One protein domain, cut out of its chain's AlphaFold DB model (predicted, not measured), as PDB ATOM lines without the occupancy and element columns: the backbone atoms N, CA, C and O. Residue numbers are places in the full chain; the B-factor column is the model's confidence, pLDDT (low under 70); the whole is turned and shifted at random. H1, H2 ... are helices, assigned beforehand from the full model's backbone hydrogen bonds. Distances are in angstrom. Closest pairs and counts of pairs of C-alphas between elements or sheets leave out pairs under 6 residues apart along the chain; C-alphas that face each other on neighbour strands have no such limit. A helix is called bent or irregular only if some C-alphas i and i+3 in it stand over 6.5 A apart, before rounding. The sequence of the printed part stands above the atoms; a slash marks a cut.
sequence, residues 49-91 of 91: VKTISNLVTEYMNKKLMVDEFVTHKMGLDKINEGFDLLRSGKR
ATOM      1  N   VAL A  49     125.446 114.418 150.072       90.81
ATOM      2  CA  VAL A  49     124.967 113.348 149.171       90.81
ATOM      3  C   VAL A  49     124.140 113.913 148.007       90.81
ATOM      4  O   VAL A  49     124.326 113.529 146.857       90.81
ATOM      5  N   LYS A  50     123.296 114.917 148.280       92.38
ATOM      6  CA  LYS A  50     122.479 115.604 147.265       92.38
ATOM      7  C   LYS A  50     123.294 116.352 146.197       92.38
ATOM      8  O   LYS A  50     122.755 116.633 145.136       92.38
ATOM      9  N   THR A  51     124.553 116.697 146.469       92.94
ATOM     10  CA  THR A  51     125.430 117.441 145.547       92.94
ATOM     11  C   THR A  51     126.384 116.545 144.760       92.94
ATOM     12  O   THR A  51     127.161 117.059 143.966       92.94
ATOM     13  N   ILE A  52     126.336 115.218 144.938       92.75
ATOM     14  CA  ILE A  52     127.204 114.278 144.202       92.75
ATOM     15  C   ILE A  52     126.982 114.375 142.683       92.75
ATOM     16  O   ILE A  52     127.926 114.217 141.915       92.75
ATOM     17  N   SER A  53     125.774 114.719 142.226       93.25
ATOM     18  CA  SER A  53     125.489 114.967 140.804       93.25
ATOM     19  C   SER A  53     126.367 116.064 140.187       93.25
ATOM     20  O   SER A  53     126.659 116.012 138.993       93.25
ATOM     21  N   ASN A  54     126.851 117.022 140.983       94.44
ATOM     22  CA  ASN A  54     127.770 118.054 140.503       94.44
ATOM     23  C   ASN A  54     129.116 117.456 140.076       94.44
ATOM     24  O   ASN A  54     129.676 117.907 139.082       94.44
ATOM     25  N   LEU A  55     129.596 116.405 140.753       95.38
ATOM     26  CA  LEU A  55     130.830 115.706 140.375       95.38
ATOM     27  C   LEU A  55     130.699 115.033 139.007       95.38
ATOM     28  O   LEU A  55     131.633 115.063 138.211       95.38
ATOM     29  N   VAL A  56     129.523 114.478 138.696       94.81
ATOM     30  CA  VAL A  56     129.243 113.913 137.365       94.81
ATOM     31  C   VAL A  56     129.321 115.010 136.306       94.81
ATOM     32  O   VAL A  56     129.981 114.837 135.287       94.81
ATOM     33  N   THR A  57     128.710 116.167 136.565       96.19
ATOM     34  CA  THR A  57     128.791 117.328 135.667       96.19
ATOM     35  C   THR A  57     130.236 117.803 135.477       96.19
ATOM     36  O   THR A  57     130.640 118.113 134.358       96.19
ATOM     37  N   GLU A  58     131.042 117.850 136.538       96.25
ATOM     38  CA  GLU A  58     132.461 118.213 136.456       96.25
ATOM     39  C   GLU A  58     133.281 117.202 135.648       96.25
ATOM     40  O   GLU A  58     134.114 117.609 134.835       96.25
ATOM     41  N   TYR A  59     133.001 115.908 135.802       97.00
ATOM     42  CA  TYR A  59     133.591 114.853 134.982       97.00
ATOM     43  C   TYR A  59     133.219 114.996 133.498       97.00
ATOM     44  O   TYR A  59     134.107 115.039 132.649       97.00
ATOM     45  N   MET A  60     131.933 115.170 133.176       97.19
ATOM     46  CA  MET A  60     131.472 115.364 131.791       97.19
ATOM     47  C   MET A  60     132.074 116.622 131.149       97.19
ATOM     48  O   MET A  60     132.390 116.631 129.960       97.19
ATOM     49  N   ASN A  61     132.308 117.666 131.951       97.38
ATOM     50  CA  ASN A  61     133.005 118.888 131.544       97.38
ATOM     51  C   ASN A  61     134.538 118.741 131.495       97.38
ATOM     52  O   ASN A  61     135.235 119.743 131.340       97.38
ATOM     53  N   LYS A  62     135.072 117.521 131.638       95.38
ATOM     54  CA  LYS A  62     136.509 117.196 131.623       95.38
ATOM     55  C   LYS A  62     137.333 117.932 132.689       95.38
ATOM     56  O   LYS A  62     138.533 118.122 132.514       95.38
ATOM     57  N   LYS A  63     136.708 118.349 133.797       96.75
ATOM     58  CA  LYS A  63     137.405 118.962 134.945       96.75
ATOM     59  C   LYS A  63     137.998 117.921 135.891       96.75
ATOM     60  O   LYS A  63     138.944 118.229 136.608       96.75
ATOM     61  N   LEU A  64     137.431 116.714 135.903       95.88
ATOM     62  CA  LEU A  64     137.881 115.597 136.730       95.88
ATOM     63  C   LEU A  64     138.408 114.470 135.847       95.88
ATOM     64  O   LEU A  64     137.778 114.093 134.859       95.88
ATOM     65  N   MET A  65     139.548 113.910 136.236       94.69
ATOM     66  CA  MET A  65     140.180 112.781 135.560       94.69
ATOM     67  C   MET A  65     139.658 111.489 136.188       94.69
ATOM     68  O   MET A  65     140.191 111.044 137.193       94.69
ATOM     69  N   VAL A  66     138.573 110.916 135.663       96.25
ATOM     70  CA  VAL A  66     137.980 109.687 136.238       96.25
ATOM     71  C   VAL A  66     138.462 108.434 135.508       96.25
ATOM     72  O   VAL A  66     138.776 107.435 136.151       96.25
ATOM     73  N   ASP A  67     138.589 108.497 134.182       96.00
ATOM     74  CA  ASP A  67     138.936 107.334 133.355       96.00
ATOM     75  C   ASP A  67     140.306 106.727 133.702       96.00
ATOM     76  O   ASP A  67     140.478 105.514 133.620       96.00
ATOM     77  N   GLU A  68     141.264 107.534 134.166       95.31
ATOM     78  CA  GLU A  68     142.618 107.083 134.542       95.31
ATOM     79  C   GLU A  68     142.652 106.171 135.777       95.31
ATOM     80  O   GLU A  68     143.634 105.457 136.024       95.31
ATOM     81  N   PHE A  69     141.581 106.194 136.572       95.38
ATOM     82  CA  PHE A  69     141.424 105.320 137.728       95.38
ATOM     83  C   PHE A  69     140.834 103.952 137.354       95.38
ATOM     84  O   PHE A  69     140.939 103.019 138.149       95.38
ATOM     85  N   VAL A  70     140.264 103.791 136.151       95.50
ATOM     86  CA  VAL A  70     139.745 102.501 135.670       95.50
ATOM     87  C   VAL A  70     140.872 101.712 135.011       95.50
ATOM     88  O   VAL A  70     141.184 101.901 133.838       95.50
ATOM     89  N   THR A  71     141.480 100.799 135.764       97.12
ATOM     90  CA  THR A  71     142.651 100.043 135.289       97.12
ATOM     91  C   THR A  71     142.290  98.712 134.638       97.12
ATOM     92  O   THR A  71     142.958  98.271 133.710       97.12
ATOM     93  N   HIS A  72     141.183  98.102 135.063       96.00
ATOM     94  CA  HIS A  72     140.688  96.835 134.533       96.00
ATOM     95  C   HIS A  72     139.191  96.933 134.225       96.00
ATOM     96  O   HIS A  72     138.437  97.594 134.940       96.00
ATOM     97  N   LYS A  73     138.748  96.238 133.174       95.94
ATOM     98  CA  LYS A  73     137.330  96.049 132.833       95.94
ATOM     99  C   LYS A  73     137.054  94.555 132.739       95.94
ATOM    100  O   LYS A  73     137.761  93.844 132.032       95.94
ATOM    101  N   MET A  74     136.038  94.087 133.454       95.75
ATOM    102  CA  MET A  74     135.674  92.672 133.534       95.75
ATOM    103  C   MET A  74     134.155  92.511 133.610       95.75
ATOM    104  O   MET A  74     133.452  93.438 134.017       95.75
ATOM    105  N   GLY A  75     133.658  91.347 133.193       97.38
ATOM    106  CA  GLY A  75     132.259  90.965 133.371       97.38
ATOM    107  C   GLY A  75     131.948  90.610 134.826       97.38
ATOM    108  O   GLY A  75     132.846  90.315 135.616       97.38
ATOM    109  N   LEU A  76     130.663  90.647 135.191       97.38
ATOM    110  CA  LEU A  76     130.207  90.349 136.555       97.38
ATOM    111  C   LEU A  76     130.492  88.893 136.972       97.38
ATOM    112  O   LEU A  76     130.699  88.617 138.149       97.38
ATOM    113  N   ASP A  77     130.557  87.976 136.009       98.00
ATOM    114  CA  ASP A  77     130.941  86.572 136.184       98.00
ATOM    115  C   ASP A  77     132.349  86.403 136.782       98.00
ATOM    116  O   ASP A  77     132.621  85.412 137.457       98.00
ATOM    117  N   LYS A  78     133.218  87.406 136.608       97.12
ATOM    118  CA  LYS A  78     134.610  87.415 137.082       97.12
ATOM    119  C   LYS A  78     134.832  88.243 138.345       97.12
ATOM    120  O   LYS A  78     135.959  88.629 138.641       97.12
ATOM    121  N   ILE A  79     133.783  88.517 139.121       97.31
ATOM    122  CA  ILE A  79     133.865  89.390 140.304       97.31
ATOM    123  C   ILE A  79     134.976  88.989 141.294       97.31
ATOM    124  O   ILE A  79     135.648  89.856 141.853       97.31
ATOM    125  N   ASN A  80     135.222  87.687 141.472       97.75
ATOM    126  CA  ASN A  80     136.268  87.190 142.369       97.75
ATOM    127  C   ASN A  80     137.682  87.519 141.870       97.75
ATOM    128  O   ASN A  80     138.520  87.913 142.678       97.75
ATOM    129  N   GLU A  81     137.920  87.470 140.553       97.00
ATOM    130  CA  GLU A  81     139.192  87.908 139.961       97.00
ATOM    131  C   GLU A  81     139.447  89.396 140.274       97.00
ATOM    132  O   GLU A  81     140.574  89.793 140.571       97.00
ATOM    133  N   GLY A  82     138.392  90.221 140.298       96.44
ATOM    134  CA  GLY A  82     138.470  91.625 140.712       96.44
ATOM    135  C   GLY A  82     138.912  91.816 142.167       96.44
ATOM    136  O   GLY A  82     139.738  92.686 142.455       96.44
ATOM    137  N   PHE A  83     138.426  90.982 143.091       97.12
ATOM    138  CA  PHE A  83     138.889  91.004 144.483       97.12
ATOM    139  C   PHE A  83     140.347  90.551 144.625       97.12
ATOM    140  O   PHE A  83     141.075  91.085 145.465       97.12
ATOM    141  N   ASP A  84     140.795  89.600 143.811       97.25
ATOM    142  CA  ASP A  84     142.189  89.149 143.821       97.25
ATOM    143  C   ASP A  84     143.135  90.226 143.279       97.25
ATOM    144  O   ASP A  84     144.203  90.466 143.855       97.25
ATOM    145  N   LEU A  85     142.717  90.963 142.245       97.31
ATOM    146  CA  LEU A  85     143.432  92.148 141.769       97.31
ATOM    147  C   LEU A  85     143.553  93.212 142.868       97.31
ATOM    148  O   LEU A  85     144.667  93.662 143.137       97.31
ATOM    149  N   LEU A  86     142.455  93.528 143.571       96.19
ATOM    150  CA  LEU A  86     142.455  94.470 144.699       96.19
ATOM    151  C   LEU A  86     143.474  94.073 145.780       96.19
ATOM    152  O   LEU A  86     144.246  94.915 146.234       96.19
ATOM    153  N   ARG A  87     143.501  92.795 146.180       96.81
ATOM    154  CA  ARG A  87     144.429  92.291 147.210       96.81
ATOM    155  C   ARG A  87     145.881  92.280 146.749       96.81
ATOM    156  O   ARG A  87     146.775  92.544 147.546       96.81
ATOM    157  N   SER A  88     146.119  91.956 145.480       97.00
ATOM    158  CA  SER A  88     147.472  91.885 144.919       97.00
ATOM    159  C   SER A  88     148.092  93.256 144.639       97.00
ATOM    160  O   SER A  88     149.297  93.337 144.409       97.00
ATOM    161  N   GLY A  89     147.285  94.325 144.629       94.56
ATOM    162  CA  GLY A  89     147.735  95.682 144.314       94.56
ATOM    163  C   GLY A  89     148.212  95.855 142.868       94.56
ATOM    164  O   GLY A  89     148.873  96.847 142.559       94.56
ATOM    165  N   LYS A  90     147.915  94.895 141.982       91.75
ATOM    166  CA  LYS A  90     148.278  94.969 140.566       91.75
ATOM    167  C   LYS A  90     147.405  96.012 139.879       91.75
ATOM    168  O   LYS A  90     146.176  95.935 139.929       91.75
ATOM    169  N   ARG A  91     148.070  96.991 139.270       82.81
ATOM    170  CA  ARG A  91     147.442  98.049 138.486       82.81
ATOM    171  C   ARG A  91     147.408  97.678 137.016       82.81
ATOM    172  O   ARG A  91     148.400  97.084 136.545       82.81
TER     173      ARG A  91
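Overview. This is residues 49 to 91 of the 91 residues of the protein "S-(Hydroxymethyl)glutathione dehydrogenase / alcohol dehydrogenase" of Mytilus galloprovincialis (UniProt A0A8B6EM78). Two short helices, H1 and H2, stand well separated at the two ends of a long link, residues 61 to 75, which spans the gap between them and makes the longest axis. The helices do not pack on each other, and the model has no common core; the first half of H1, residues 49 to 54, sticks out, as do residues 75 to 81, of which 76 to 81 belong to H2. The printed part has 43 residues, with two named helices in the order H1, H2 and no named strand; its class is all helix. It is only just extended, close to loose, with a radius of gyration of the C-alphas of 14.1 A, and spans 32 by 20 by 17 A.

Arrangement. H1, residues 49 to 60, and H2, residues 76 to 88, are apart, with no C-alpha of the one within 8 A of the other. A long link of 15 residues joins them. Of the O i to N i+4 pairs, 4 of 8 in H1 and 7 of 9 in H2 are within hydrogen-bond range; of the O i to N i+3 pairs in H1, 8 of 9 are.

Along the chain. H1 begins at C-alpha 49, (124.967, 113.348, 149.171), and measures 18.7 A from first to last C-alpha. It is irregular: C-alphas 50 and 53 are 7.2 A apart. In the link, residues 67 to 69 are a short run of helix. H2 begins at C-alpha 76, (130.207, 90.349, 136.555), ends at C-alpha 88, (147.472, 91.885, 144.919), and measures 19.2 A. It is irregular too: C-alphas 77 and 80 are 8.2 A apart.

Size, cuts and confidence. The outline is elongated; the two C-alphas farthest apart, those of Lys 50 and Ser 88, are 34.5 A apart. The printed part has no cut and ends at Arg 91, the chain's last residue. The mean pLDDT of the printed part is 95.5, and no printed residue is under 70.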